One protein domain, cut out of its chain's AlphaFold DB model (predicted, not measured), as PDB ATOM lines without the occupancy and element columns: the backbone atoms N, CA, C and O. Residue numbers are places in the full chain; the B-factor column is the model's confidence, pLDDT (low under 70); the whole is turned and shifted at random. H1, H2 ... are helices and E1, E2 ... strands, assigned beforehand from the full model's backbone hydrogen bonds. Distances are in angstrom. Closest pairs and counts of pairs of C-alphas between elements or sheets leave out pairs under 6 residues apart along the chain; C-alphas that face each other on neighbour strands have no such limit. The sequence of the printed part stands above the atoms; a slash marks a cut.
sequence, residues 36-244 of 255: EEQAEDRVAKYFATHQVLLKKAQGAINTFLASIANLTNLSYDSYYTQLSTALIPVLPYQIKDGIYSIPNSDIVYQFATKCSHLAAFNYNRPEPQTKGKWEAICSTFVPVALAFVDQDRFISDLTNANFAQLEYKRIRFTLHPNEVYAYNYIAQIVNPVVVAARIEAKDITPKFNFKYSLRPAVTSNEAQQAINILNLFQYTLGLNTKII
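This is residues 36 to 244 of the 255 residues of an uncharacterized protein of Bisgaard taxon 44 str. B96_4 (UniProt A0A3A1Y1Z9). Picture an elongated body of crossed helices: H4 and H5 pack together with H1 at one end, H2 and H3 stand side by side in the middle, and H6 runs out from there to H7 at the other end. H8 and the small sheet of E1 and E4 sit near the start of H3, the hairpin of E2 and E3 is near H7, and a long loop leads from H7 to H8. The printed part has 209 residues, mostly helix by class, with named elements in the order H1 H2 E1 H3 E2 E3 H4 H5 H6 H7 H8 E4; E1 and E4 are parallel, E2 and E3 antiparallel. It is compact by its radius of gyration of the C-alphas, 18.6 A, and spans 64 by 37 by 28 A.

Start with the strands: E1 is residues 73 to 75, E4 242 to 244, E2 94 to 96 and E3 99 to 101. Find C-alpha 36 at (-25.452, -27.081, -16.422), where H1 begins and runs to 49; H2 follows, 51 to 68, 25.6 A long. H3 is 76 to 87, H4 105 to 120 and H5 131 to 147, with a kink of 49 degrees near residue 140. From C-alpha 151 at (-2.024, -19.934, -16.493), H6 runs 30.4 A to 171. H7 is 177 to 194, with a kink of 50 degrees near residue 185, and H8 is 221 to 236. E4 ends at C-alpha 244, (-2.530, -14.522, -39.457).

Between E1 and E4 look for N 74 and O 242, 2.9 A apart; in the hairpin E2 and E3, for N 94 and O 101, 2.8 A. The closest C-alphas of H8 and E4, Asn 231 and Ile 243, are 5.9 A apart. H3 touches H2 at Ala 86 and Ala 60, 5.4 A, with residues 82 to 87 alone. H3 touches H6 at Ser 84 and Leu 158, 5.0 A, about perpendicular at 82 degrees. H4 and H5 touch at Ala 112 and Phe 141, 4.8 A, and H1 touches H4 at Val 43 and Lys 114, 6.3 A. H6 touches H7 at Phe 163 and Val 190, 5.7 A, and H5 touches H8 at Ala 147 and Ala 226, 6.7 A, with residues 143 to 147 alone. H1 and H7, for instance, are apart. Every O i to N i+4 pair is within hydrogen-bond range in H1, H2, H4, H6 and H8; H3 has 7 of 8, H5 8 of 13 and H7 9 of 14.

The C-alphas of Pro 126 and Ile 199, the two farthest apart, are 64.6 A apart. The printed part has no cut. The link H7 to H8, 26 residues, is long. Mean pLDDT of the printed part is 80.2; look for values under 70 at residues 120 to 132 and 170 to 206.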
ATOM      1  N   GLU A  36     -25.343 -28.422 -15.871       70.19
ATOM      2  CA  GLU A  36     -25.452 -27.081 -16.422       70.19
ATOM      3  C   GLU A  36     -25.704 -26.022 -15.345       70.19
ATOM      4  O   GLU A  36     -24.982 -25.027 -15.279       70.19
ATOM      5  N   GLU A  37     -26.678 -26.262 -14.470       71.75
ATOM      6  CA  GLU A  37     -27.002 -25.383 -13.343       71.75
ATOM      7  C   GLU A  37     -25.821 -25.264 -12.368       71.75
ATOM      8  O   GLU A  37     -25.414 -24.166 -11.995       71.75
ATOM      9  N   GLN A  38     -25.151 -26.379 -12.062       74.69
ATOM     10  CA  GLN A  38     -23.937 -26.361 -11.243       74.69
ATOM     11  C   GLN A  38     -22.776 -25.594 -11.893       74.69
ATOM     12  O   GLN A  38     -21.953 -25.001 -11.190       74.69
ATOM     13  N   ALA A  39     -22.637 -25.627 -13.222       76.50
ATOM     14  CA  ALA A  39     -21.605 -24.864 -13.921       76.50
ATOM     15  C   ALA A  39     -21.870 -23.357 -13.828       76.50
ATOM     16  O   ALA A  39     -20.944 -22.597 -13.529       76.50
ATOM     17  N   GLU A  40     -23.122 -22.944 -14.006       79.25
ATOM     18  CA  GLU A  40     -23.543 -21.553 -13.844       79.25
ATOM     19  C   GLU A  40     -23.372 -21.059 -12.416       79.25
ATOM     20  O   GLU A  40     -22.788 -19.997 -12.219       79.25
ATOM     21  N   ASP A  41     -23.777 -21.837 -11.416       80.75
ATOM     22  CA  ASP A  41     -23.607 -21.473 -10.009       80.75
ATOM     23  C   ASP A  41     -22.133 -21.285  -9.644       80.75
ATOM     24  O   ASP A  41     -21.768 -20.363  -8.907       80.75
ATOM     25  N   ARG A  42     -21.245 -22.117 -10.204       81.19
ATOM     26  CA  ARG A  42     -19.795 -21.953 -10.032       81.19
ATOM     27  C   ARG A  42     -19.290 -20.658 -10.663       81.19
ATOM     28  O   ARG A  42     -18.478 -19.978 -10.034       81.19
ATOM     29  N   VAL A  43     -19.746 -20.313 -11.869       88.00
ATOM     30  CA  VAL A  43     -19.410 -19.040 -12.533       88.00
ATOM     31  C   VAL A  43     -19.956 -17.865 -11.721       88.00
ATOM     32  O   VAL A  43     -19.215 -16.931 -11.422       88.00
ATOM     33  N   ALA A  44     -21.212 -17.946 -11.286       87.25
ATOM     34  CA  ALA A  44     -21.907 -16.909 -10.542       87.25
ATOM     35  C   ALA A  44     -21.238 -16.611  -9.205       87.25
ATOM     36  O   ALA A  44     -20.931 -15.454  -8.902       87.25
ATOM     37  N   LYS A  45     -20.951 -17.657  -8.427       88.69
ATOM     38  CA  LYS A  45     -20.256 -17.547  -7.145       88.69
ATOM     39  C   LYS A  45     -18.862 -16.955  -7.327       88.69
ATOM     40  O   LYS A  45     -18.503 -16.026  -6.611       88.69
ATOM     41  N   TYR A  46     -18.101 -17.443  -8.308       92.56
ATOM     42  CA  TYR A  46     -16.750 -16.941  -8.564       92.56
ATOM     43  C   TYR A  46     -16.754 -15.471  -9.001       92.56
ATOM     44  O   TYR A  46     -15.930 -14.683  -8.532       92.56
ATOM     45  N   PHE A  47     -17.708 -15.092  -9.857       92.88
ATOM     46  CA  PHE A  47     -17.891 -13.713 -10.288       92.88
ATOM     47  C   PHE A  47     -18.284 -12.803  -9.126       92.88
ATOM     48  O   PHE A  47     -17.739 -11.713  -9.006       92.88
ATOM     49  N   ALA A  48     -19.200 -13.237  -8.256       92.50
ATOM     50  CA  ALA A  48     -19.621 -12.463  -7.092       92.50
ATOM     51  C   ALA A  48     -18.453 -12.194  -6.131       92.50
ATOM     52  O   ALA A  48     -18.290 -11.065  -5.675       92.50
ATOM     53  N   THR A  49     -17.596 -13.191  -5.886       96.25
ATOM     54  CA  THR A  49     -16.409 -13.043  -5.026       96.25
ATOM     55  C   THR A  49     -15.389 -12.046  -5.589       96.25
ATOM     56  O   THR A  49     -14.789 -11.296  -4.825       96.25
ATOM     57  N   HIS A  50     -15.216 -11.990  -6.912       96.38
ATOM     58  CA  HIS A  50     -14.174 -11.179  -7.562       96.38
ATOM     59  C   HIS A  50     -14.736 -10.061  -8.451       96.38
ATOM     60  O   HIS A  50     -14.080  -9.600  -9.390       96.38
ATOM     61  N   GLN A  51     -15.959  -9.610  -8.166       95.06
ATOM     62  CA  GLN A  51     -16.767  -8.809  -9.085       95.06
ATOM     63  C   GLN A  51     -16.066  -7.537  -9.566       95.06
ATOM     64  O   GLN A  51     -16.130  -7.202 -10.748       95.06
ATOM     65  N   VAL A  52     -15.406  -6.814  -8.658       95.94
ATOM     66  CA  VAL A  52     -14.748  -5.539  -8.974       95.94
ATOM     67  C   VAL A  52     -13.618  -5.742  -9.982       95.94
ATOM     68  O   VAL A  52     -13.536  -5.013 -10.969       95.94
ATOM     69  N   LEU A  53     -12.767  -6.743  -9.751       96.75
ATOM     70  CA  LEU A  53     -11.653  -7.070 -10.637       96.75
ATOM     71  C   LEU A  53     -12.163  -7.576 -11.991       96.75
ATOM     72  O   LEU A  53     -11.742  -7.076 -13.031       96.75
ATOM     73  N   LEU A  54     -13.110  -8.517 -11.981       96.62
ATOM     74  CA  LEU A  54     -13.632  -9.122 -13.205       96.62
ATOM     75  C   LEU A  54     -14.407  -8.116 -14.061       96.62
ATOM     76  O   LEU A  54     -14.257  -8.130 -15.274       96.62
ATOM     77  N   LYS A  55     -15.149  -7.165 -13.479       95.81
ATOM     78  CA  LYS A  55     -15.768  -6.080 -14.265       95.81
ATOM     79  C   LYS A  55     -14.735  -5.180 -14.945       95.81
ATOM     80  O   LYS A  55     -14.931  -4.791 -16.093       95.81
ATOM     81  N   LYS A  56     -13.628  -4.857 -14.266       96.69
ATOM     82  CA  LYS A  56     -12.531  -4.088 -14.878       96.69
ATOM     83  C   LYS A  56     -11.872  -4.876 -16.011       96.69
ATOM     84  O   LYS A  56     -11.662  -4.323 -17.086       96.69
ATOM     85  N   ALA A  57     -11.610  -6.165 -15.793       96.62
ATOM     86  CA  ALA A  57     -11.019  -7.041 -16.803       96.62
ATOM     87  C   ALA A  57     -11.948  -7.190 -18.015       96.62
ATOM     88  O   ALA A  57     -11.498  -7.070 -19.148       96.62
ATOM     89  N   GLN A  58     -13.253  -7.341 -17.781       95.44
ATOM     90  CA  GLN A  58     -14.269  -7.367 -18.831       95.44
ATOM     91  C   GLN A  58     -14.225  -6.092 -19.687       95.44
ATOM     92  O   GLN A  58     -14.218  -6.175 -20.912       95.44
ATOM     93  N   GLY A  59     -14.152  -4.913 -19.060       95.62
ATOM     94  CA  GLY A  59     -14.030  -3.639 -19.775       95.62
ATOM     95  C   GLY A  59     -12.761  -3.549 -20.630       95.62
ATOM     96  O   GLY A  59     -12.824  -3.126 -21.785       95.62
ATOM     97  N   ALA A  60     -11.624  -3.999 -20.094       95.94
ATOM     98  CA  ALA A  60     -10.359  -4.061 -20.822       95.94
ATOM     99  C   ALA A  60     -10.430  -5.000 -22.038       95.94
ATOM    100  O   ALA A  60     -10.049  -4.607 -23.141       95.94
ATOM    101  N   ILE A  61     -10.977  -6.208 -21.866       95.19
ATOM    102  CA  ILE A  61     -11.108  -7.181 -22.958       95.19
ATOM    103  C   ILE A  61     -12.090  -6.675 -24.019       95.19
ATOM    104  O   ILE A  61     -11.787  -6.751 -25.204       95.19
ATOM    105  N   ASN A  62     -13.219  -6.083 -23.623       93.56
ATOM    106  CA  ASN A  62     -14.159  -5.479 -24.572       93.56
ATOM    107  C   ASN A  62     -13.516  -4.338 -25.372       93.56
ATOM    108  O   ASN A  62     -13.756  -4.226 -26.570       93.56
ATOM    109  N   THR A  63     -12.675  -3.518 -24.736       93.62
ATOM    110  CA  THR A  63     -11.928  -2.451 -25.425       93.62
ATOM    111  C   THR A  63     -10.964  -3.036 -26.456       93.62
ATOM    112  O   THR A  63     -10.900  -2.555 -27.585       93.62
ATOM    113  N   PHE A  64     -10.257  -4.110 -26.097       93.94
ATOM    114  CA  PHE A  64      -9.409  -4.851 -27.026       93.94
ATOM    115  C   PHE A  64     -10.216  -5.428 -28.201       93.94
ATOM    116  O   PHE A  64      -9.884  -5.150 -29.351       93.94
ATOM    117  N   LEU A  65     -11.306  -6.155 -27.935       91.62
ATOM    118  CA  LEU A  65     -12.156  -6.740 -28.978       91.62
ATOM    119  C   LEU A  65     -12.703  -5.663 -29.928       91.62
ATOM    120  O   LEU A  65     -12.652  -5.831 -31.143       91.62
ATOM    121  N   ALA A  66     -13.141  -4.524 -29.388       91.38
ATOM    122  CA  ALA A  66     -13.586  -3.384 -30.185       91.38
ATOM    123  C   ALA A  66     -12.459  -2.783 -31.042       91.38
ATOM    124  O   ALA A  66     -12.703  -2.400 -32.185       91.38
ATOM    125  N   SER A  67     -11.227  -2.715 -30.522       91.81
ATOM    126  CA  SER A  67     -10.081  -2.183 -31.275       91.81
ATOM    127  C   SER A  67      -9.674  -3.065 -32.453       91.81
ATOM    128  O   SER A  67      -9.238  -2.541 -33.477       91.81
ATOM    129  N   ILE A  68      -9.848  -4.386 -32.333       91.19
ATOM    130  CA  ILE A  68      -9.479  -5.308 -33.407       91.19
ATOM    131  C   ILE A  68     -10.611  -5.513 -34.407       91.19
ATOM    132  O   ILE A  68     -10.301  -5.746 -35.562       91.19
ATOM    133  N   ALA A  69     -11.882  -5.340 -34.021       88.12
ATOM    134  CA  ALA A  69     -13.061  -5.680 -34.830       88.12
ATOM    135  C   ALA A  69     -13.075  -5.116 -36.267       88.12
ATOM    136  O   ALA A  69     -13.662  -5.726 -37.162       88.12
ATOM    137  N   ASN A  70     -12.436  -3.964 -36.492       83.88
ATOM    138  CA  ASN A  70     -12.366  -3.303 -37.801       83.88
ATOM    139  C   ASN A  70     -11.113  -3.663 -38.614       83.88
ATOM    140  O   ASN A  70     -10.969  -3.227 -39.755       83.88
ATOM    141  N   LEU A  71     -10.184  -4.426 -38.042       89.44
ATOM    142  CA  LEU A  71      -8.999  -4.904 -38.740       89.44
ATOM    143  C   LEU A  71      -9.382  -6.097 -39.610       89.44
ATOM    144  O   LEU A  71     -10.023  -7.026 -39.129       89.44
ATOM    145  N   THR A  72      -8.941  -6.106 -40.870       90.50
ATOM    146  CA  THR A  72      -9.067  -7.288 -41.738       90.50
ATOM    147  C   THR A  72      -8.142  -8.405 -41.262       90.50
ATOM    148  O   THR A  72      -8.567  -9.543 -41.107       90.50
ATOM    149  N   ASN A  73      -6.880  -8.065 -40.987       91.81
ATOM    150  CA  ASN A  73      -5.859  -9.004 -40.546       91.81
ATOM    151  C   ASN A  73      -5.180  -8.484 -39.279       91.81
ATOM    152  O   ASN A  73      -4.900  -7.291 -39.155       91.81
ATOM    153  N   LEU A  74      -4.863  -9.398 -38.373       92.62
ATOM    154  CA  LEU A  74      -4.086  -9.140 -37.172       92.62
ATOM    155  C   LEU A  74      -3.060 -10.258 -37.021       92.62
ATOM    156  O   LEU A  74      -3.406 -11.432 -37.092       92.62
ATOM    157  N   SER A  75      -1.787  -9.924 -36.835       92.44
ATOM    158  CA  SER A  75      -0.785 -10.974 -36.649       92.44
ATOM    159  C   SER A  75      -0.980 -11.705 -35.322       92.44
ATOM    160  O   SER A  75      -1.413 -11.105 -34.333       92.44
ATOM    161  N   TYR A  76      -0.608 -12.987 -35.296       89.94
ATOM    162  CA  TYR A  76      -0.593 -13.828 -34.099       89.94
ATOM    163  C   TYR A  76       0.071 -13.104 -32.921       89.94
ATOM    164  O   TYR A  76      -0.548 -12.932 -31.875       89.94
ATOM    165  N   ASP A  77       1.265 -12.545 -33.121       87.94
ATOM    166  CA  ASP A  77       1.966 -11.819 -32.061       87.94
ATOM    167  C   ASP A  77       1.228 -10.568 -31.584       87.94
ATOM    168  O   ASP A  77       1.213 -10.274 -30.384       87.94
ATOM    169  N   SER A  78       0.607  -9.831 -32.510       89.94
ATOM    170  CA  SER A  78      -0.130  -8.614 -32.176       89.94
ATOM    171  C   SER A  78      -1.394  -8.915 -31.386       89.94
ATOM    172  O   SER A  78      -1.713  -8.147 -30.484       89.94
ATOM    173  N   TYR A  79      -2.080 -10.029 -31.659       92.25
ATOM    174  CA  TYR A  79      -3.261 -10.437 -30.897       92.25
ATOM    175  C   TYR A  79      -2.945 -10.567 -29.404       92.25
ATOM    176  O   TYR A  79      -3.539  -9.877 -28.575       92.25
ATOM    177  N   TYR A  80      -1.953 -11.391 -29.063       91.06
ATOM    178  CA  TYR A  80      -1.563 -11.632 -27.672       91.06
ATOM    179  C   TYR A  80      -0.990 -10.373 -27.019       91.06
ATOM    180  O   TYR A  80      -1.314 -10.064 -25.875       91.06
ATOM    181  N   THR A  81      -0.169  -9.608 -27.743       88.19
ATOM    182  CA  THR A  81       0.426  -8.378 -27.209       88.19
ATOM    183  C   THR A  81      -0.629  -7.307 -26.933       88.19
ATOM    184  O   THR A  81      -0.565  -6.665 -25.883       88.19
ATOM    185  N   GLN A  82      -1.613  -7.119 -27.818       92.00
ATOM    186  CA  GLN A  82      -2.696  -6.151 -27.615       92.00
ATOM    187  C   GLN A  82      -3.649  -6.588 -26.496       92.00
ATOM    188  O   GLN A  82      -3.985  -5.762 -25.646       92.00
ATOM    189  N   LEU A  83      -4.014  -7.874 -26.429       93.25
ATOM    190  CA  LEU A  83      -4.824  -8.422 -25.337       93.25
ATOM    191  C   LEU A  83      -4.135  -8.230 -23.978       93.25
ATOM    192  O   LEU A  83      -4.727  -7.673 -23.053       93.25
ATOM    193  N   SER A  84      -2.864  -8.628 -23.865       93.00
ATOM    194  CA  SER A  84      -2.079  -8.446 -22.640       93.00
ATOM    195  C   SER A  84      -1.931  -6.971 -22.280       93.00
ATOM    196  O   SER A  84      -2.130  -6.599 -21.127       93.00
ATOM    197  N   THR A  85      -1.661  -6.110 -23.264       91.38
ATOM    198  CA  THR A  85      -1.547  -4.657 -23.066       91.38
ATOM    199  C   THR A  85      -2.827  -4.049 -22.503       91.38
ATOM    200  O   THR A  85      -2.757  -3.239 -21.579       91.38
ATOM    201  N   ALA A  86      -3.992  -4.460 -23.007       93.94
ATOM    202  CA  ALA A  86      -5.278  -3.998 -22.498       93.94
ATOM    203  C   ALA A  86      -5.514  -4.419 -21.038       93.94
ATOM    204  O   ALA A  86      -6.146  -3.688 -20.278       93.94
ATOM    205  N   LEU A  87      -4.986  -5.576 -20.628       94.62
ATOM    206  CA  LEU A  87      -5.162  -6.131 -19.286       94.62
ATOM    207  C   LEU A  87      -4.193  -5.565 -18.235       94.62
ATOM    208  O   LEU A  87      -4.532  -5.586 -17.051       94.62
ATOM    209  N   ILE A  88      -3.036  -5.021 -18.626       91.12
ATOM    210  CA  ILE A  88      -2.019  -4.468 -17.705       91.12
ATOM    211  C   ILE A  88      -2.589  -3.472 -16.674       91.12
ATOM    212  O   ILE A  88      -2.304  -3.636 -15.487       91.12
ATOM    213  N   PRO A  89      -3.419  -2.474 -17.047       90.69
ATOM    214  CA  PRO A  89      -3.970  -1.520 -16.077       90.69
ATOM    215  C   PRO A  89      -4.873  -2.161 -15.014       90.69
ATOM    216  O   PRO A  89      -5.107  -1.578 -13.957       90.69
ATOM    217  N   VAL A  90      -5.413  -3.348 -15.301       94.75
ATOM    218  CA  VAL A  90      -6.308  -4.101 -14.413       94.75
ATOM    219  C   VAL A  90      -5.547  -5.151 -13.604       94.75
ATOM    220  O   VAL A  90      -5.932  -5.455 -12.473       94.75
ATOM    221  N   LEU A  91      -4.470  -5.690 -14.173       94.56
ATOM    222  CA  LEU A  91      -3.621  -6.731 -13.606       94.56
ATOM    223  C   LEU A  91      -2.225  -6.165 -13.306       94.56
ATOM    224  O   LEU A  91      -1.263  -6.502 -14.001       94.56
ATOM    225  N   PRO A  92      -2.097  -5.297 -12.283       89.19
ATOM    226  CA  PRO A  92      -0.814  -4.708 -11.946       89.19
ATOM    227  C   PRO A  92       0.160  -5.791 -11.485       89.19
ATOM    228  O   PRO A  92      -0.201  -6.713 -10.746       89.19
ATOM    229  N   TYR A  93       1.410  -5.649 -11.911       88.12
ATOM    230  CA  TYR A  93       2.493  -6.468 -11.395       88.12
ATOM    231  C   TYR A  93       2.907  -6.002  -9.995       88.12
ATOM    232  O   TYR A  93       2.669  -4.862  -9.591       88.12
ATOM    233  N   GLN A  94       3.574  -6.887  -9.267       87.12
ATOM    234  CA  GLN A  94       4.205  -6.599  -7.991       87.12
ATOM    235  C   GLN A  94       5.622  -7.166  -7.974       87.12
ATOM    236  O   GLN A  94       5.920  -8.193  -8.584       87.12
ATOM    237  N   ILE A  95       6.494  -6.483  -7.239       81.25
ATOM    238  CA  ILE A  95       7.829  -6.959  -6.909       81.25
ATOM    239  C   ILE A  95       7.928  -6.972  -5.390       81.25
ATOM    240  O   ILE A  95       7.795  -5.928  -4.751       81.25
ATOM    241  N   LYS A  96       8.125  -8.153  -4.806       83.12
ATOM    242  CA  LYS A  96       8.295  -8.321  -3.361       83.12
ATOM    243  C   LYS A  96       9.480  -9.235  -3.107       83.12
ATOM    244  O   LYS A  96       9.566 -10.290  -3.724       83.12
ATOM    245  N   ASP A  97      10.399  -8.809  -2.240       81.94
ATOM    246  CA  ASP A  97      11.599  -9.577  -1.871       81.94
ATOM    247  C   ASP A  97      12.414 -10.059  -3.091       81.94
ATOM    248  O   ASP A  97      13.005 -11.136  -3.102       81.94
ATOM    249  N   GLY A  98      12.411  -9.252  -4.158       74.75
ATOM    250  CA  GLY A  98      13.095  -9.562  -5.410       74.75
ATOM    251  C   GLY A  98      12.435 -10.652  -6.265       74.75
ATOM    252  O   GLY A  98      13.114 -11.240  -7.104       74.75
ATOM    253  N   ILE A  99      11.148 -10.942  -6.049       82.19
ATOM    254  CA  ILE A  99      10.345 -11.871  -6.853       82.19
ATOM    255  C   ILE A  99       9.254 -11.087  -7.589       82.19
ATOM    256  O   ILE A  99       8.493 -10.335  -6.973       82.19
ATOM    257  N   TYR A 100       9.179 -11.271  -8.909       86.31
ATOM    258  CA  TYR A 100       8.152 -10.674  -9.762       86.31
ATOM    259  C   TYR A 100       6.901 -11.557  -9.791       86.31
ATOM    260  O   TYR A 100       6.999 -12.777  -9.949       86.31
ATOM    261  N   SER A 101       5.731 -10.930  -9.682       89.44
ATOM    262  CA  SER A 101       4.432 -11.594  -9.763       89.44
ATOM    263  C   SER A 101       3.355 -10.692 -10.366       89.44
ATOM    264  O   SER A 101       3.490  -9.470 -10.407       89.44
ATOM    265  N   ILE A 102       2.252 -11.299 -10.810       92.69
ATOM    266  CA  ILE A 102       1.018 -10.600 -11.198       92.69
ATOM    267  C   ILE A 102      -0.122 -11.196 -10.358       92.69
ATOM    268  O   ILE A 102      -0.792 -12.122 -10.817       92.69
ATOM    269  N   PRO A 103      -0.321 -10.731  -9.108       91.12
ATOM    270  CA  PRO A 103      -1.092 -11.462  -8.095       91.12
ATOM    271  C   PRO A 103      -2.539 -11.793  -8.465       91.12
ATOM    272  O   PRO A 103      -3.058 -12.780  -7.978       91.12
ATOM    273  N   ASN A 104      -3.173 -10.979  -9.312       93.94
ATOM    274  CA  ASN A 104      -4.589 -11.109  -9.683       93.94
ATOM    275  C   ASN A 104      -4.818 -11.823 -11.029       93.94
ATOM    276  O   ASN A 104      -5.948 -11.892 -11.520       93.94
ATOM    277  N   SER A 105      -3.746 -12.272 -11.683       94.31
ATOM    278  CA  SER A 105      -3.825 -12.924 -12.997       94.31
ATOM    279  C   SER A 105      -4.530 -14.280 -12.935       94.31
ATOM    280  O   SER A 105      -5.281 -14.632 -13.846       94.31
ATOM    281  N   ASP A 106      -4.350 -15.009 -11.834       94.00
ATOM    282  CA  ASP A 106      -4.988 -16.292 -11.562       94.00
ATOM    283  C   ASP A 106      -6.516 -16.164 -11.532       94.00
ATOM    284  O   ASP A 106      -7.208 -16.972 -12.147       94.00
ATOM    285  N   ILE A 107      -7.041 -15.109 -10.905       95.62
ATOM    286  CA  ILE A 107      -8.476 -14.854 -10.791       95.62
ATOM    287  C   ILE A 107      -9.102 -14.681 -12.176       95.62
ATOM    288  O   ILE A 107     -10.138 -15.276 -12.479       95.62
ATOM    289  N   VAL A 108      -8.472 -13.881 -13.040       96.19
ATOM    290  CA  VAL A 108      -8.971 -13.639 -14.401       96.19
ATOM    291  C   VAL A 108      -8.889 -14.906 -15.248       96.19
ATOM    292  O   VAL A 108      -9.869 -15.257 -15.906       96.19
ATOM    293  N   TYR A 109      -7.766 -15.623 -15.203       95.31
ATOM    294  CA  TYR A 109      -7.587 -16.851 -15.978       95.31
ATOM    295  C   TYR A 109      -8.531 -17.976 -15.523       95.31
ATOM    296  O   TYR A 109      -9.176 -18.638 -16.339       95.31
ATOM    297  N   GLN A 110      -8.694 -18.173 -14.213       94.62
ATOM    298  CA  GLN A 110      -9.636 -19.153 -13.669       94.62
ATOM    299  C   GLN A 110     -11.088 -18.802 -13.997       94.62
ATOM    300  O   GLN A 110     -11.900 -19.696 -14.231       94.62
ATOM    301  N   PHE A 111     -11.442 -17.517 -14.025       94.81
ATOM    302  CA  PHE A 111     -12.771 -17.121 -14.474       94.81
ATOM    303  C   PHE A 111     -12.963 -17.409 -15.967       94.81
ATOM    304  O   PHE A 111     -13.980 -17.984 -16.350       94.81
ATOM    305  N   ALA A 112     -11.963 -17.102 -16.797       93.62
ATOM    306  CA  ALA A 112     -11.992 -17.392 -18.225       93.62
ATOM    307  C   ALA A 112     -12.157 -18.891 -18.518       93.62
ATOM    308  O   ALA A 112     -13.010 -19.264 -19.319       93.62
ATOM    309  N   THR A 113     -11.420 -19.760 -17.825       91.19
ATOM    310  CA  THR A 113     -11.548 -21.223 -17.977       91.19
ATOM    311  C   THR A 113     -12.906 -21.750 -17.504       91.19
ATOM    312  O   THR A 113     -13.500 -22.613 -18.147       91.19
ATOM    313  N   LYS A 114     -13.477 -21.202 -16.424       89.06
ATOM    314  CA  LYS A 114     -14.863 -21.526 -16.028       89.06
ATOM    315  C   LYS A 114     -15.866 -21.106 -17.105       89.06
ATOM    316  O   LYS A 114     -16.821 -21.835 -17.360       89.06
ATOM    317  N   CYS A 115     -15.632 -19.966 -17.746       88.25
ATOM    318  CA  CYS A 115     -16.455 -19.472 -18.840       88.25
ATOM    319  C   CYS A 115     -16.323 -20.297 -20.126       88.25
ATOM    320  O   CYS A 115     -17.336 -20.526 -20.783       88.25
ATOM    321  N   SER A 116     -15.132 -20.796 -20.474       83.75
ATOM    322  CA  SER A 116     -14.975 -21.700 -21.622       83.75
ATOM    323  C   SER A 116     -15.650 -23.048 -21.383       83.75
ATOM    324  O   SER A 116     -16.286 -23.574 -22.293       83.75
ATOM    325  N   HIS A 117     -15.605 -23.573 -20.152       78.88
ATOM    326  CA  HIS A 117     -16.382 -24.757 -19.788       78.88
ATOM    327  C   HIS A 117     -17.881 -24.507 -19.955       78.88
ATOM    328  O   HIS A 117     -18.550 -25.327 -20.571       78.88
ATOM    329  N   LEU A 118     -18.404 -23.370 -19.474       78.00
ATOM    330  CA  LEU A 118     -19.814 -23.011 -19.668       78.00
ATOM    331  C   LEU A 118     -20.181 -22.914 -21.159       78.00
ATOM    332  O   LEU A 118     -21.199 -23.459 -21.565       78.00
ATOM    333  N   ALA A 119     -19.327 -22.297 -21.981       73.94
ATOM    334  CA  ALA A 119     -19.536 -22.194 -23.426       73.94
ATOM    335  C   ALA A 119     -19.519 -23.561 -24.137       73.94
ATOM    336  O   ALA A 119     -20.277 -23.766 -25.081       73.94
ATOM    337  N   ALA A 120     -18.702 -24.513 -23.675       65.56
ATOM    338  CA  ALA A 120     -18.683 -25.880 -24.200       65.56
ATOM    339  C   ALA A 120     -19.971 -26.670 -23.891       65.56
ATOM    340  O   ALA A 120     -20.254 -27.652 -24.573       65.56
ATOM    341  N   PHE A 121     -20.763 -26.239 -22.900       58.88
ATOM    342  CA  PHE A 121     -22.060 -26.839 -22.565       58.88
ATOM    343  C   PHE A 121     -23.236 -26.290 -23.400       58.88
ATOM    344  O   PHE A 121     -24.367 -26.728 -23.203       58.88
ATOM    345  N   ASN A 122     -23.015 -25.375 -24.354       53.66
ATOM    346  CA  ASN A 122     -24.086 -24.877 -25.226       53.66
ATOM    347  C   ASN A 122     -24.622 -25.974 -26.162       53.66
ATOM    348  O   ASN A 122     -24.020 -26.210 -27.199       53.66
ATOM    349  N   TYR A 123     -25.765 -26.591 -25.836       45.94
ATOM    350  CA  TYR A 123     -26.890 -26.853 -26.755       45.94
ATOM    351  C   TYR A 123     -28.100 -27.374 -25.948       45.94
ATOM    352  O   TYR A 123     -28.083 -28.507 -25.475       45.94
ATOM    353  N   ASN A 124     -29.167 -26.560 -25.900       45.09
ATOM    354  CA  ASN A 124     -30.547 -26.833 -25.436       45.09
ATOM    355  C   ASN A 124     -30.919 -26.302 -24.044       45.09
ATOM    356  O   ASN A 124     -30.882 -27.036 -23.061       45.09
ATOM    357  N   ARG A 125     -31.426 -25.059 -23.974       53.25
ATOM    358  CA  ARG A 125     -32.081 -24.551 -22.757       53.25
ATOM    359  C   ARG A 125     -33.467 -23.945 -23.004       53.25
ATOM    360  O   ARG A 125     -33.617 -23.164 -23.941       53.25
ATOM    361  N   PRO A 126     -34.462 -24.277 -22.153       44.31
ATOM    362  CA  PRO A 126     -35.844 -23.824 -22.307       44.31
ATOM    363  C   PRO A 126     -36.217 -22.505 -21.592       44.31
ATOM    364  O   PRO A 126     -37.301 -22.007 -21.877       44.31
ATOM    365  N   GLU A 127     -35.384 -21.897 -20.724       52.28
ATOM    366  CA  GLU A 127     -35.751 -20.628 -20.044       52.28
ATOM    367  C   GLU A 127     -34.647 -19.539 -19.969       52.28
ATOM    368  O   GLU A 127     -33.484 -19.870 -19.724       52.28
ATOM    369  N   PRO A 128     -34.985 -18.231 -20.127       51.41
ATOM    370  CA  PRO A 128     -34.068 -17.252 -20.732       51.41
ATOM    371  C   PRO A 128     -33.465 -16.178 -19.798       51.41
ATOM    372  O   PRO A 128     -32.493 -15.530 -20.179       51.41
ATOM    373  N   GLN A 129     -34.014 -15.907 -18.606       56.69
ATOM    374  CA  GLN A 129     -33.809 -14.575 -17.994       56.69
ATOM    375  C   GLN A 129     -32.532 -14.406 -17.147       56.69
ATOM    376  O   GLN A 129     -31.867 -13.377 -17.244       56.69
ATOM    377  N   THR A 130     -32.148 -15.385 -16.326       55.22
ATOM    378  CA  THR A 130     -30.919 -15.324 -15.500       55.22
ATOM    379  C   THR A 130     -29.726 -16.029 -16.141       55.22
ATOM    380  O   THR A 130     -28.585 -15.645 -15.888       55.22
ATOM    381  N   LYS A 131     -29.990 -17.007 -17.012       57.62
ATOM    382  CA  LYS A 131     -28.983 -17.851 -17.670       57.62
ATOM    383  C   LYS A 131     -28.265 -17.126 -18.818       57.62
ATOM    384  O   LYS A 131     -27.037 -17.123 -18.874       57.62
ATOM    385  N   GLY A 132     -28.993 -16.329 -19.612       63.75
ATOM    386  CA  GLY A 132     -28.402 -15.508 -20.683       63.75
ATOM    387  C   GLY A 132     -27.415 -14.431 -20.197       63.75
ATOM    388  O   GLY A 132     -26.526 -14.005 -20.933       63.75
ATOM    389  N   LYS A 133     -27.499 -14.011 -18.924       72.19
ATOM    390  CA  LYS A 133     -26.546 -13.053 -18.335       72.19
ATOM    391  C   LYS A 133     -25.127 -13.624 -18.264       72.19
ATOM    392  O   LYS A 133     -24.166 -12.886 -18.491       72.19
ATOM    393  N   TRP A 134     -24.980 -14.902 -17.913       81.50
ATOM    394  CA  TRP A 134     -23.663 -15.526 -17.772       81.50
ATOM    395  C   TRP A 134     -23.034 -15.817 -19.120       81.50
ATOM    396  O   TRP A 134     -21.837 -15.611 -19.253       81.50
ATOM    397  N   GLU A 135     -23.826 -16.173 -20.126       76.25
ATOM    398  CA  GLU A 135     -23.367 -16.297 -21.512       76.25
ATOM    399  C   GLU A 135     -22.783 -14.975 -22.022       76.25
ATOM    400  O   GLU A 135     -21.659 -14.948 -22.523       76.25
ATOM    401  N   ALA A 136     -23.483 -13.857 -21.800       77.75
ATOM    402  CA  ALA A 136     -22.998 -12.535 -22.186       77.75
ATOM    403  C   ALA A 136     -21.683 -12.171 -21.474       77.75
ATOM    404  O   ALA A 136     -20.725 -11.760 -22.124       77.75
ATOM    405  N   ILE A 137     -21.596 -12.368 -20.151       83.69
ATOM    406  CA  ILE A 137     -20.356 -12.114 -19.397       83.69
ATOM    407  C   ILE A 137     -19.237 -13.047 -19.868       83.69
ATOM    408  O   ILE A 137     -18.119 -12.595 -20.103       83.69
ATOM    409  N   CYS A 138     -19.524 -14.336 -20.024       86.44
ATOM    410  CA  CYS A 138     -18.530 -15.338 -20.366       86.44
ATOM    411  C   CYS A 138     -18.008 -15.200 -21.788       86.44
ATOM    412  O   CYS A 138     -16.814 -15.405 -21.985       86.44
ATOM    413  N   SER A 139     -18.831 -14.765 -22.744       83.25
ATOM    414  CA  SER A 139     -18.388 -14.491 -24.116       83.25
ATOM    415  C   SER A 139     -17.205 -13.513 -24.170       83.25
ATOM    416  O   SER A 139     -16.283 -13.716 -24.956       83.25
ATOM    417  N   THR A 140     -17.153 -12.526 -23.262       88.31
ATOM    418  CA  THR A 140     -16.019 -11.597 -23.140       88.31
ATOM    419  C   THR A 140     -14.742 -12.275 -22.638       88.31
ATOM    420  O   THR A 140     -13.654 -11.832 -22.982       88.31
ATOM    421  N   PHE A 141     -14.828 -13.329 -21.823       90.94
ATOM    422  CA  PHE A 141     -13.655 -13.988 -21.229       90.94
ATOM    423  C   PHE A 141     -13.178 -15.230 -21.988       90.94
ATOM    424  O   PHE A 141     -12.018 -15.615 -21.844       90.94
ATOM    425  N   VAL A 142     -14.019 -15.819 -22.842       86.50
ATOM    426  CA  VAL A 142     -13.630 -16.901 -23.759       86.50
ATOM    427  C   VAL A 142     -12.357 -16.588 -24.574       86.50
ATOM    428  O   VAL A 142     -11.517 -17.485 -24.641       86.50
ATOM    429  N   PRO A 143     -12.110 -15.369 -25.114       83.75
ATOM    430  CA  PRO A 143     -10.870 -15.095 -25.839       83.75
ATOM    431  C   PRO A 143      -9.615 -15.333 -24.993       83.75
ATOM    432  O   PRO A 143      -8.620 -15.827 -25.508       83.75
ATOM    433  N   VAL A 144      -9.663 -15.048 -23.685       88.12
ATOM    434  CA  VAL A 144      -8.539 -15.318 -22.774       88.12
ATOM    435  C   VAL A 144      -8.338 -16.828 -22.618       88.12
ATOM    436  O   VAL A 144      -7.226 -17.318 -22.769       88.12
ATOM    437  N   ALA A 145      -9.405 -17.589 -22.373       87.06
ATOM    438  CA  ALA A 145      -9.299 -19.039 -22.199       87.06
ATOM    439  C   ALA A 145      -8.868 -19.782 -23.472       87.06
ATOM    440  O   ALA A 145      -8.235 -20.826 -23.381       87.06
ATOM    441  N   LEU A 146      -9.230 -19.272 -24.652       81.94
ATOM    442  CA  LEU A 146      -8.858 -19.880 -25.930       81.94
ATOM    443  C   LEU A 146      -7.460 -19.471 -26.396       81.94
ATOM    444  O   LEU A 146      -6.793 -20.252 -27.069       81.94
ATOM    445  N   ALA A 147      -7.009 -18.263 -26.051       80.19
ATOM    446  CA  ALA A 147      -5.667 -17.807 -26.389       80.19
ATOM    447  C   ALA A 147      -4.590 -18.543 -25.579       80.19
ATOM    448  O   ALA A 147      -3.501 -18.796 -26.096       80.19
ATOM    449  N   PHE A 148      -4.867 -18.899 -24.324       84.38
ATOM    450  CA  PHE A 148      -3.861 -19.430 -23.407       84.38
ATOM    451  C   PHE A 148      -4.189 -20.857 -22.969       84.38
ATOM    452  O   PHE A 148      -5.240 -21.113 -22.395       84.38
ATOM    453  N   VAL A 149      -3.247 -21.772 -23.210       79.00
ATOM    454  CA  VAL A 149      -3.363 -23.195 -22.841       79.00
ATOM    455  C   VAL A 149      -3.319 -23.393 -21.321       79.00
ATOM    456  O   VAL A 149      -3.978 -24.281 -20.781       79.00
ATOM    457  N   ASP A 150      -2.535 -22.567 -20.629       87.62
ATOM    458  CA  ASP A 150      -2.348 -22.622 -19.185       87.62
ATOM    459  C   ASP A 150      -2.124 -21.222 -18.588       87.62
ATOM    460  O   ASP A 150      -1.906 -20.225 -19.290       87.62
ATOM    461  N   GLN A 151      -2.192 -21.163 -17.258       89.62
ATOM    462  CA  GLN A 151      -2.024 -19.934 -16.493       89.62
ATOM    463  C   GLN A 151      -0.607 -19.356 -16.622       89.62
ATOM    464  O   GLN A 151      -0.455 -18.139 -16.698       89.62
ATOM    465  N   ASP A 152       0.425 -20.200 -16.653       90.25
ATOM    466  CA  ASP A 152       1.821 -19.763 -16.727       90.25
ATOM    467  C   ASP A 152       2.085 -19.005 -18.034       90.25
ATOM    468  O   ASP A 152       2.749 -17.966 -18.030       90.25
ATOM    469  N   ARG A 153       1.504 -19.452 -19.150       88.69
ATOM    470  CA  ARG A 153       1.573 -18.766 -20.449       88.69
ATOM    471  C   ARG A 153       0.816 -17.448 -20.451       88.69
ATOM    472  O   ARG A 153       1.351 -16.456 -20.941       88.69
ATOM    473  N   PHE A 154      -0.373 -17.404 -19.849       92.69
ATOM    474  CA  PHE A 154      -1.108 -16.149 -19.675       92.69
ATOM    475  C   PHE A 154      -0.277 -15.111 -18.907       92.69
ATOM    476  O   PHE A 154      -0.135 -13.966 -19.340       92.69
ATOM    477  N   ILE A 155       0.339 -15.521 -17.795       91.75
ATOM    478  CA  ILE A 155       1.183 -14.643 -16.975       91.75
ATOM    479  C   ILE A 155       2.479 -14.275 -17.705       91.75
ATOM    480  O   ILE A 155       2.917 -13.125 -17.629       91.75
ATOM    481  N   SER A 156       3.075 -15.206 -18.451       89.56
ATOM    482  CA  SER A 156       4.274 -14.952 -19.260       89.56
ATOM    483  C   SER A 156       4.027 -13.865 -20.302       89.56
ATOM    484  O   SER A 156       4.869 -12.985 -20.491       89.56
ATOM    485  N   ASP A 157       2.845 -13.858 -20.916       89.69
ATOM    486  CA  ASP A 157       2.480 -12.867 -21.918       89.69
ATOM    487  C   ASP A 157       2.160 -11.488 -21.347       89.69
ATOM    488  O   ASP A 157       2.582 -10.469 -21.904       89.69
ATOM    489  N   LEU A 158       1.484 -11.438 -20.199       91.94
ATOM    490  CA  LEU A 158       1.332 -10.201 -19.430       91.94
ATOM    491  C   LEU A 158       2.696  -9.638 -19.011       91.94
ATOM    492  O   LEU A 158       2.920  -8.430 -19.084       91.94
ATOM    493  N   THR A 159       3.616 -10.511 -18.598       88.38
ATOM    494  CA  THR A 159       4.978 -10.137 -18.195       88.38
ATOM    495  C   THR A 159       5.750  -9.558 -19.373       88.38
ATOM    496  O   THR A 159       6.326  -8.479 -19.252       88.38
ATOM    497  N   ASN A 160       5.700 -10.214 -20.534       85.06
ATOM    498  CA  ASN A 160       6.350  -9.734 -21.751       85.06
ATOM    499  C   ASN A 160       5.820  -8.351 -22.177       85.06
ATOM    500  O   ASN A 160       6.600  -7.431 -22.422       85.06
ATOM    501  N   ALA A 161       4.495  -8.165 -22.187       87.06
ATOM    502  CA  ALA A 161       3.881  -6.879 -22.523       87.06
ATOM    503  C   ALA A 161       4.251  -5.771 -21.516       87.06
ATOM    504  O   ALA A 161       4.605  -4.663 -21.920       87.06
ATOM    505  N   ASN A 162       4.236  -6.075 -20.212       85.56
ATOM    506  CA  ASN A 162       4.682  -5.149 -19.165       85.56
ATOM    507  C   ASN A 162       6.137  -4.729 -19.382       85.56
ATOM    508  O   ASN A 162       6.463  -3.544 -19.334       85.56
ATOM    509  N   PHE A 163       7.014  -5.693 -19.645       82.25
ATOM    510  CA  PHE A 163       8.437  -5.449 -19.845       82.25
ATOM    511  C   PHE A 163       8.705  -4.595 -21.084       82.25
ATOM    512  O   PHE A 163       9.489  -3.652 -20.999       82.25
ATOM    513  N   ALA A 164       7.992  -4.830 -22.188       78.88
ATOM    514  CA  ALA A 164       8.073  -3.989 -23.379       78.88
ATOM    515  C   ALA A 164       7.632  -2.534 -23.110       78.88
ATOM    516  O   ALA A 164       8.300  -1.595 -23.549       78.88
ATOM    517  N   GLN A 165       6.550  -2.319 -22.348       79.56
ATOM    518  CA  GLN A 165       6.106  -0.966 -21.975       79.56
ATOM    519  C   GLN A 165       7.121  -0.241 -21.084       79.56
ATOM    520  O   GLN A 165       7.363   0.956 -21.251       79.56
ATOM    521  N   LEU A 166       7.716  -0.957 -20.133       76.00
ATOM    522  CA  LEU A 166       8.721  -0.411 -19.224       76.00
ATOM    523  C   LEU A 166      10.015  -0.059 -19.964       76.00
ATOM    524  O   LEU A 166      10.572   1.016 -19.741       76.00
ATOM    525  N   GLU A 167      10.444  -0.912 -20.896       74.19
ATOM    526  CA  GLU A 167      11.583  -0.644 -21.773       74.19
ATOM    527  C   GLU A 167      11.348   0.604 -22.632       74.19
ATOM    528  O   GLU A 167      12.212   1.478 -22.721       74.19
ATOM    529  N   TYR A 168      10.148   0.746 -23.200       76.50
ATOM    530  CA  TYR A 168       9.774   1.938 -23.959       76.50
ATOM    531  C   TYR A 168       9.856   3.218 -23.109       76.50
ATOM    532  O   TYR A 168      10.469   4.203 -23.531       76.50
ATOM    533  N   LYS A 169       9.295   3.209 -21.890       72.56
ATOM    534  CA  LYS A 169       9.373   4.351 -20.958       72.56
ATOM    535  C   LYS A 169      10.815   4.683 -20.567       72.56
ATOM    536  O   LYS A 169      11.152   5.863 -20.466       72.56
ATOM    537  N   ARG A 170      11.669   3.666 -20.380       67.75
ATOM    538  CA  ARG A 170      13.107   3.836 -20.114       67.75
ATOM    539  C   ARG A 170      13.793   4.585 -21.250       67.75
ATOM    540  O   ARG A 170      14.426   5.601 -20.994       67.75
ATOM    541  N   ILE A 171      13.650   4.109 -22.489       67.88
ATOM    542  CA  ILE A 171      14.294   4.714 -23.670       67.88
ATOM    543  C   ILE A 171      13.862   6.178 -23.847       67.88
ATOM    544  O   ILE A 171      14.638   7.009 -24.315       67.88
ATOM    545  N   ARG A 172      12.627   6.512 -23.457       69.00
ATOM    546  CA  ARG A 172      12.070   7.867 -23.557       69.00
ATOM    547  C   ARG A 172      12.327   8.757 -22.334       69.00
ATOM    548  O   ARG A 172      11.909   9.908 -22.366       69.00
ATOM    549  N   PHE A 173      12.999   8.264 -21.290       65.81
ATOM    550  CA  PHE A 173      13.217   8.976 -20.019       65.81
ATOM    551  C   PHE A 173      11.921   9.477 -19.344       65.81
ATOM    552  O   PHE A 173      11.930  10.480 -18.639       65.81
ATOM    553  N   THR A 174      10.793   8.784 -19.534       63.03
ATOM    554  CA  THR A 174       9.476   9.201 -19.008       63.03
ATOM    555  C   THR A 174       9.044   8.424 -17.762       63.03
ATOM    556  O   THR A 174       7.850   8.313 -17.489       63.03
ATOM    557  N   LEU A 175       9.985   7.814 -17.038       61.44
ATOM    558  CA  LEU A 175       9.691   7.105 -15.789       61.44
ATOM    559  C   LEU A 175       9.590   8.098 -14.632       61.44
ATOM    560  O   LEU A 175      10.409   9.008 -14.505       61.44
ATOM    561  N   HIS A 176       8.596   7.916 -13.769       62.31
ATOM    562  CA  HIS A 176       8.449   8.751 -12.583       62.31
ATOM    563  C   HIS A 176       9.566   8.424 -11.563       62.31
ATOM    564  O   HIS A 176       9.949   7.261 -11.447       62.31
ATOM    565  N   PRO A 177      10.065   9.379 -10.749       58.88
ATOM    566  CA  PRO A 177      11.118   9.120  -9.754       58.88
ATOM    567  C   PRO A 177      10.821   7.966  -8.779       58.88
ATOM    568  O   PRO A 177      11.713   7.221  -8.387       58.88
ATOM    569  N   ASN A 178       9.551   7.757  -8.434       62.25
ATOM    570  CA  ASN A 178       9.122   6.653  -7.563       62.25
ATOM    571  C   ASN A 178       9.139   5.283  -8.273       62.25
ATOM    572  O   ASN A 178       9.153   4.246  -7.613       62.25
ATOM    573  N   GLU A 179       9.175   5.266  -9.608       60.25
ATOM    574  CA  GLU A 179       9.358   4.061 -10.423       60.25
ATOM    575  C   GLU A 179      10.849   3.696 -10.575       60.25
ATOM    576  O   GLU A 179      11.156   2.659 -11.149       60.25
ATOM    577  N   VAL A 180      11.795   4.482 -10.031       54.72
ATOM    578  CA  VAL A 180      13.251   4.245 -10.160       54.72
ATOM    579  C   VAL A 180      13.726   2.976  -9.419       54.72
ATOM    580  O   VAL A 180      14.656   2.293  -9.852       54.72
ATOM    581  N   TYR A 181      13.066   2.585  -8.326       57.03
ATOM    582  CA  TYR A 181      13.353   1.300  -7.667       57.03
ATOM    583  C   TYR A 181      12.857   0.113  -8.496       57.03
ATOM    584  O   TYR A 181      13.559  -0.891  -8.626       57.03
ATOM    585  N   ALA A 182      11.688   0.263  -9.124       57.09
ATOM    586  CA  ALA A 182      11.219  -0.685 -10.119       57.09
ATOM    587  C   ALA A 182      12.188  -0.702 -11.313       57.09
ATOM    588  O   ALA A 182      12.558  -1.777 -11.746       57.09
ATOM    589  N   TYR A 183      12.697   0.446 -11.773       55.75
ATOM    590  CA  TYR A 183      13.668   0.584 -12.865       55.75
ATOM    591  C   TYR A 183      14.963  -0.208 -12.648       55.75
ATOM    592  O   TYR A 183      15.384  -0.902 -13.568       55.75
ATOM    593  N   ASN A 184      15.576  -0.176 -11.460       57.16
ATOM    594  CA  ASN A 184      16.796  -0.956 -11.201       57.16
ATOM    595  C   ASN A 184      16.521  -2.467 -11.178       57.16
ATOM    596  O   ASN A 184      17.305  -3.242 -11.716       57.16
ATOM    597  N   TYR A 185      15.381  -2.883 -10.629       61.91
ATOM    598  CA  TYR A 185      14.952  -4.282 -10.649       61.91
ATOM    599  C   TYR A 185      14.543  -4.752 -12.061       61.91
ATOM    600  O   TYR A 185      14.876  -5.848 -12.496       61.91
ATOM    601  N   ILE A 186      13.870  -3.897 -12.826       57.72
ATOM    602  CA  ILE A 186      13.396  -4.133 -14.193       57.72
ATOM    603  C   ILE A 186      14.574  -4.141 -15.172       57.72
ATOM    604  O   ILE A 186      14.632  -5.022 -16.015       57.72
ATOM    605  N   ALA A 187      15.568  -3.260 -15.049       55.09
ATOM    606  CA  ALA A 187      16.781  -3.302 -15.872       55.09
ATOM    607  C   ALA A 187      17.560  -4.622 -15.702       55.09
ATOM    608  O   ALA A 187      18.169  -5.107 -16.655       55.09
ATOM    609  N   GLN A 188      17.485  -5.225 -14.513       60.16
ATOM    610  CA  GLN A 188      18.066  -6.528 -14.194       60.16
ATOM    611  C   GLN A 188      17.232  -7.714 -14.736       60.16
ATOM    612  O   GLN A 188      17.782  -8.782 -14.975       60.16
ATOM    613  N   ILE A 189      15.926  -7.540 -14.988       62.56
ATOM    614  CA  ILE A 189      14.985  -8.635 -15.319       62.56
ATOM    615  C   ILE A 189      14.433  -8.587 -16.751       62.56
ATOM    616  O   ILE A 189      14.262  -9.628 -17.384       62.56
ATOM    617  N   VAL A 190      14.179  -7.395 -17.286       60.44
ATOM    618  CA  VAL A 190      13.729  -7.164 -18.667       60.44
ATOM    619  C   VAL A 190      14.806  -7.576 -19.653       60.44
ATOM    620  O   VAL A 190      14.492  -8.169 -20.677       60.44
ATOM    621  N   ASN A 191      16.077  -7.303 -19.347       57.00
ATOM    622  CA  ASN A 191      17.179  -7.574 -20.266       57.00
ATOM    623  C   ASN A 191      17.302  -9.076 -20.622       57.00
ATOM    624  O   ASN A 191      17.336  -9.366 -21.812       57.00
ATOM    625  N   PRO A 192      17.278 -10.044 -19.683       59.34
ATOM    626  CA  PRO A 192      17.268 -11.472 -20.033       59.34
ATOM    627  C   PRO A 192      16.049 -11.934 -20.850       59.34
ATOM    628  O   PRO A 192      16.178 -12.820 -21.689       59.34
ATOM    629  N   VAL A 193      14.871 -11.350 -20.607       61.62
ATOM    630  CA  VAL A 193      13.605 -11.780 -21.230       61.62
ATOM    631  C   VAL A 193      13.368 -11.131 -22.599       61.62
ATOM    632  O   VAL A 193      12.848 -11.777 -23.502       61.62
ATOM    633  N   VAL A 194      13.761  -9.866 -22.769       59.44
ATOM    634  CA  VAL A 194      13.502  -9.053 -23.973       59.44
ATOM    635  C   VAL A 194      14.761  -8.865 -24.831       59.44
ATOM    636  O   VAL A 194      14.663  -8.720 -26.046       59.44
ATOM    637  N   VAL A 195      15.959  -8.857 -24.233       54.91
ATOM    638  CA  VAL A 195      17.214  -8.430 -24.881       54.91
ATOM    639  C   VAL A 195      18.350  -9.416 -24.578       54.91
ATOM    640  O   VAL A 195      19.340  -9.080 -23.928       54.91
ATOM    641  N   ALA A 196      18.273 -10.636 -25.108       51.00
ATOM    642  CA  ALA A 196      19.345 -11.636 -25.005       51.00
ATOM    643  C   ALA A 196      20.635 -11.291 -25.807       51.00
ATOM    644  O   ALA A 196      21.352 -12.181 -26.253       51.00
ATOM    645  N   ALA A 197      20.958 -10.004 -26.001       43.56
ATOM    646  CA  ALA A 197      22.066  -9.529 -26.838       43.56
ATOM    647  C   ALA A 197      23.056  -8.569 -26.138       43.56
ATOM    648  O   ALA A 197      24.007  -8.117 -26.775       43.56
ATOM    649  N   ARG A 198      22.887  -8.243 -24.847       49.88
ATOM    650  CA  ARG A 198      23.833  -7.382 -24.101       49.88
ATOM    651  C   ARG A 198      24.693  -8.208 -23.143       49.88
ATOM    652  O   ARG A 198      24.169  -9.009 -22.377       49.88
ATOM    653  N   ILE A 199      26.014  -8.004 -23.181       48.44
ATOM    654  CA  ILE A 199      27.016  -8.751 -22.387       48.44
ATOM    655  C   ILE A 199      26.732  -8.665 -20.875       48.44
ATOM    656  O   ILE A 199      26.912  -9.648 -20.168       48.44
ATOM    657  N   GLU A 200      26.193  -7.535 -20.415       50.12
ATOM    658  CA  GLU A 200      25.838  -7.250 -19.016       50.12
ATOM    659  C   GLU A 200      24.639  -8.065 -18.482       50.12
ATOM    660  O   GLU A 200      24.406  -8.095 -17.278       50.12
ATOM    661  N   ALA A 201      23.861  -8.726 -19.349       48.84
ATOM    662  CA  ALA A 201      22.643  -9.448 -18.964       48.84
ATOM    663  C   ALA A 201      22.875 -10.926 -18.590       48.84
ATOM    664  O   ALA A 201      21.941 -11.593 -18.152       48.84
ATOM    665  N   LYS A 202      24.089 -11.458 -18.785       49.94
ATOM    666  CA  LYS A 202      24.371 -12.903 -18.688       49.94
ATOM    667  C   LYS A 202      24.382 -13.459 -17.260       49.94
ATOM    668  O   LYS A 202      24.132 -14.647 -17.091       49.94
ATOM    669  N   ASP A 203      24.610 -12.613 -16.259       54.91
ATOM    670  CA  ASP A 203      24.813 -13.049 -14.869       54.91
ATOM    671  C   ASP A 203      23.569 -12.875 -13.978       54.91
ATOM    672  O   ASP A 203      23.607 -13.155 -12.779       54.91
ATOM    673  N   ILE A 204      22.444 -12.424 -14.545       54.88
ATOM    674  CA  ILE A 204      21.227 -12.121 -13.788       54.88
ATOM    675  C   ILE A 204      20.115 -13.096 -14.166       54.88
ATOM    676  O   ILE A 204      19.600 -13.076 -15.281       54.88
ATOM    677  N   THR A 205      19.709 -13.938 -13.210       61.88
ATOM    678  CA  THR A 205      18.543 -14.818 -13.369       61.88
ATOM    679  C   THR A 205      17.313 -14.159 -12.738       61.88
ATOM    680  O   THR A 205      17.255 -14.052 -11.508       61.88
ATOM    681  N   PRO A 206      16.327 -13.710 -13.532       64.69
ATOM    682  CA  PRO A 206      15.105 -13.132 -12.992       64.69
ATOM    683  C   PRO A 206      14.322 -14.175 -12.184       64.69
ATOM    684  O   PRO A 206      14.133 -15.307 -12.628       64.69
ATOM    685  N   LYS A 207      13.853 -13.791 -10.990       77.94
ATOM    686  CA  LYS A 207      13.012 -14.650 -10.147       77.94
ATOM    687  C   LYS A 207      11.540 -14.332 -10.378       77.94
ATOM    688  O   LYS A 207      11.050 -13.266 -10.004       77.94
ATOM    689  N   PHE A 208      10.838 -15.290 -10.966       82.69
ATOM    690  CA  PHE A 208       9.390 -15.272 -11.134       82.69
ATOM    691  C   PHE A 208       8.737 -16.187 -10.099       82.69
ATOM    692  O   PHE A 208       9.307 -17.216  -9.736       82.69
ATOM    693  N   ASN A 209       7.532 -15.846  -9.639       86.50
ATOM    694  CA  ASN A 209       6.708 -16.767  -8.846       86.50
ATOM    695  C   ASN A 209       5.882 -17.743  -9.711       86.50
ATOM    696  O   ASN A 209       5.010 -18.429  -9.187       86.50
ATOM    697  N   PHE A 210       6.135 -17.771 -11.018       86.81
ATOM    698  CA  PHE A 210       5.466 -18.599 -12.021       86.81
ATOM    699  C   PHE A 210       6.509 -19.137 -13.008       86.81
ATOM    700  O   PHE A 210       7.646 -18.648 -13.051       86.81
ATOM    701  N   LYS A 211       6.149 -20.138 -13.815       87.75
ATOM    702  CA  LYS A 211       7.060 -20.662 -14.838       87.75
ATOM    703  C   LYS A 211       6.970 -19.796 -16.092       87.75
ATOM    704  O   LYS A 211       5.969 -19.820 -16.795       87.75
ATOM    705  N   TYR A 212       8.029 -19.053 -16.398       84.44
ATOM    706  CA  TYR A 212       8.060 -18.264 -17.626       84.44
ATOM    707  C   TYR A 212       8.203 -19.165 -18.863       84.44
ATOM    708  O   TYR A 212       9.086 -20.024 -18.914       84.44
ATOM    709  N   SER A 213       7.359 -18.944 -19.871       83.38
ATOM    710  CA  SER A 213       7.446 -19.590 -21.181       83.38
ATOM    711  C   SER A 213       7.202 -18.574 -22.284       83.38
ATOM    712  O   SER A 213       6.210 -17.848 -22.264       83.38
ATOM    713  N   LEU A 214       8.077 -18.569 -23.289       77.12
ATOM    714  CA  LEU A 214       7.826 -17.832 -24.524       77.12
ATOM    715  C   LEU A 214       6.645 -18.452 -25.278       77.12
ATOM    716  O   LEU A 214       6.360 -19.648 -25.135       77.12
ATOM    717  N   ARG A 215       5.983 -17.632 -26.102       81.56
ATOM    718  CA  ARG A 215       4.988 -18.123 -27.060       81.56
ATOM    719  C   ARG A 215       5.641 -19.142 -27.999       81.56
ATOM    720  O   ARG A 215       6.811 -18.970 -28.356       81.56
ATOM    721  N   PRO A 216       4.903 -20.170 -28.442       83.00
ATOM    722  CA  PRO A 216       5.375 -21.033 -29.512       83.00
ATOM    723  C   PRO A 216       5.694 -20.200 -30.755       83.00
ATOM    724  O   PRO A 216       4.983 -19.244 -31.070       83.00
ATOM    725  N   ALA A 217       6.751 -20.574 -31.475       84.06
ATOM    726  CA  ALA A 217       7.059 -19.950 -32.757       84.06
ATOM    727  C   ALA A 217       5.848 -20.074 -33.691       84.06
ATOM    728  O   ALA A 217       5.222 -21.134 -33.736       84.06
ATOM    729  N   VAL A 218       5.542 -19.028 -34.456       84.75
ATOM    730  CA  VAL A 218       4.356 -18.985 -35.329       84.75
ATOM    731  C   VAL A 218       4.302 -20.150 -36.329       84.75
ATOM    732  O   VAL A 218       3.233 -20.667 -36.636       84.75
ATOM    733  N   THR A 219       5.466 -20.651 -36.747       84.88
ATOM    734  CA  THR A 219       5.625 -21.799 -37.652       84.88
ATOM    735  C   THR A 219       5.429 -23.164 -36.981       84.88
ATOM    736  O   THR A 219       5.430 -24.191 -37.656       84.88
ATOM    737  N   SER A 220       5.282 -23.210 -35.655       88.25
ATOM    738  CA  SER A 220       5.067 -24.450 -34.909       88.25
ATOM    739  C   SER A 220       3.622 -24.943 -35.022       88.25
ATOM    740  O   SER A 220       2.683 -24.154 -35.115       88.25
ATOM    741  N   ASN A 221       3.427 -26.263 -34.921       88.69
ATOM    742  CA  ASN A 221       2.090 -26.869 -34.899       88.69
ATOM    743  C   ASN A 221       1.198 -26.281 -33.795       88.69
ATOM    744  O   ASN A 221      -0.001 -26.114 -33.996       88.69
ATOM    745  N   GLU A 222       1.785 -25.961 -32.643       85.19
ATOM    746  CA  GLU A 222       1.061 -25.403 -31.504       85.19
ATOM    747  C   GLU A 222       0.534 -23.990 -31.798       85.19
ATOM    748  O   GLU A 222      -0.640 -23.708 -31.558       85.19
ATOM    749  N   ALA A 223       1.360 -23.120 -32.391       86.44
ATOM    750  CA  ALA A 223       0.912 -21.791 -32.805       86.44
ATOM    751  C   ALA A 223      -0.148 -21.865 -33.914       86.44
ATOM    752  O   ALA A 223      -1.145 -21.151 -33.853       86.44
ATOM    753  N   GLN A 224       0.010 -22.765 -34.889       89.69
ATOM    754  CA  GLN A 224      -0.978 -22.953 -35.957       89.69
ATOM    755  C   GLN A 224      -2.331 -23.442 -35.415       89.69
ATOM    756  O   GLN A 224      -3.385 -22.974 -35.849       89.69
ATOM    757  N   GLN A 225      -2.329 -24.330 -34.417       88.25
ATOM    758  CA  GLN A 225      -3.551 -24.727 -33.710       88.25
ATOM    759  C   GLN A 225      -4.198 -23.542 -32.986       88.25
ATOM    760  O   GLN A 225      -5.405 -23.339 -33.123       88.25
ATOM    761  N   ALA A 226      -3.408 -22.728 -32.279       88.00
ATOM    762  CA  ALA A 226      -3.908 -21.526 -31.618       88.00
ATOM    763  C   ALA A 226      -4.516 -20.529 -32.621       88.00
ATOM    764  O   ALA A 226      -5.625 -20.051 -32.407       88.00
ATOM    765  N   ILE A 227      -3.855 -20.273 -33.757       90.81
ATOM    766  CA  ILE A 227      -4.375 -19.416 -34.836       90.81
ATOM    767  C   ILE A 227      -5.725 -19.932 -35.345       90.81
ATOM    768  O   ILE A 227      -6.665 -19.150 -35.495       90.81
ATOM    769  N   ASN A 228      -5.857 -21.238 -35.582       89.56
ATOM    770  CA  ASN A 228      -7.109 -21.835 -36.050       89.56
ATOM    771  C   ASN A 228      -8.243 -21.683 -35.028       89.56
ATOM    772  O   ASN A 228      -9.355 -21.312 -35.403       89.56
ATOM    773  N   ILE A 229      -7.964 -21.924 -33.744       87.44
ATOM    774  CA  ILE A 229      -8.940 -21.759 -32.657       87.44
ATOM    775  C   ILE A 229      -9.359 -20.293 -32.527       87.44
ATOM    776  O   ILE A 229     -10.551 -19.996 -32.451       87.44
ATOM    777  N   LEU A 230      -8.396 -19.369 -32.546       89.31
ATOM    778  CA  LEU A 230      -8.669 -17.937 -32.470       89.31
ATOM    779  C   LEU A 230      -9.507 -17.470 -33.660       89.31
ATOM    780  O   LEU A 230     -10.465 -16.736 -33.454       89.31
ATOM    781  N   ASN A 231      -9.213 -17.930 -34.878       90.62
ATOM    782  CA  ASN A 231      -9.999 -17.610 -36.073       90.62
ATOM    783  C   ASN A 231     -11.418 -18.183 -36.029       90.62
ATOM    784  O   ASN A 231     -12.366 -17.484 -36.384       90.62
ATOM    785  N   LEU A 232     -11.584 -19.423 -35.559       86.62
ATOM    786  CA  LEU A 232     -12.911 -19.995 -35.322       86.62
ATOM    787  C   LEU A 232     -13.693 -19.134 -34.324       86.62
ATOM    788  O   LEU A 232     -14.861 -18.830 -34.550       86.62
ATOM    789  N   PHE A 233     -13.033 -18.687 -33.258       83.50
ATOM    790  CA  PHE A 233     -13.635 -17.801 -32.274       83.50
ATOM    791  C   PHE A 233     -14.028 -16.436 -32.863       83.50
ATOM    792  O   PHE A 233     -15.168 -16.008 -32.669       83.50
ATOM    793  N   GLN A 234     -13.139 -15.779 -33.622       83.94
ATOM    794  CA  GLN A 234     -13.448 -14.513 -34.306       83.94
ATOM    795  C   GLN A 234     -14.713 -14.659 -35.165       83.94
ATOM    796  O   GLN A 234     -15.633 -13.850 -35.046       83.94
ATOM    797  N   TYR A 235     -14.808 -15.748 -35.937       83.69
ATOM    798  CA  TYR A 235     -15.990 -16.067 -36.736       83.69
ATOM    799  C   TYR A 235     -17.253 -16.237 -35.878       83.69
ATOM    800  O   TYR A 235     -18.285 -15.648 -36.191       83.69
ATOM    801  N   THR A 236     -17.188 -16.984 -34.769       79.25
ATOM    802  CA  THR A 236     -18.353 -17.174 -33.878       79.25
ATOM    803  C   THR A 236     -18.822 -15.890 -33.197       79.25
ATOM    804  O   THR A 236     -20.001 -15.771 -32.878       79.25
ATOM    805  N   LEU A 237     -17.927 -14.918 -33.006       77.62
ATOM    806  CA  LEU A 237     -18.276 -13.587 -32.512       77.62
ATOM    807  C   LEU A 237     -18.756 -12.625 -33.611       77.62
ATOM    808  O   LEU A 237     -19.113 -11.490 -33.303       77.62
ATOM    809  N   GLY A 238     -18.745 -13.036 -34.883       81.75
ATOM    810  CA  GLY A 238     -19.050 -12.156 -36.011       81.75
ATOM    811  C   GLY A 238     -17.999 -11.064 -36.237       81.75
ATOM    812  O   GLY A 238     -18.318 -10.012 -36.789       81.75
ATOM    813  N   LEU A 239     -16.758 -11.283 -35.795       84.38
ATOM    814  CA  LEU A 239     -15.644 -10.366 -36.027       84.38
ATOM    815  C   LEU A 239     -15.040 -10.633 -37.410       84.38
ATOM    816  O   LEU A 239     -14.777 -11.775 -37.780       84.38
ATOM    817  N   ASN A 240     -14.790  -9.562 -38.167       85.75
ATOM    818  CA  ASN A 240     -14.206  -9.644 -39.514       85.75
ATOM    819  C   ASN A 240     -12.688  -9.883 -39.502       85.75
ATOM    820  O   ASN A 240     -12.075 -10.073 -40.552       85.75
ATOM    821  N   THR A 241     -12.075  -9.838 -38.324       90.19
ATOM    822  CA  THR A 241     -10.632  -9.933 -38.151       90.19
ATOM    823  C   THR A 241     -10.153 -11.358 -38.270       90.19
ATOM    824  O   THR A 241     -10.589 -12.239 -37.532       90.19
ATOM    825  N   LYS A 242      -9.177 -11.572 -39.149       92.56
ATOM    826  CA  LYS A 242      -8.455 -12.832 -39.262       92.56
ATOM    827  C   LYS A 242      -7.100 -12.735 -38.573       92.56
ATOM    828  O   LYS A 242      -6.307 -11.836 -38.850       92.56
ATOM    829  N   ILE A 243      -6.817 -13.688 -37.696       92.25
ATOM    830  CA  ILE A 243      -5.498 -13.881 -37.104       92.25
ATOM    831  C   ILE A 243      -4.608 -14.609 -38.111       92.25
ATOM    832  O   ILE A 243      -4.972 -15.684 -38.597       92.25
ATOM    833  N   ILE A 244      -3.461 -14.018 -38.439       91.69
ATOM    834  CA  ILE A 244      -2.530 -14.522 -39.457       91.69
ATOM    835  C   ILE A 244      -1.120 -14.725 -38.897       91.69
ATOM    836  O   ILE A 244      -0.741 -14.121 -37.890       91.69
TER     837      ILE A 244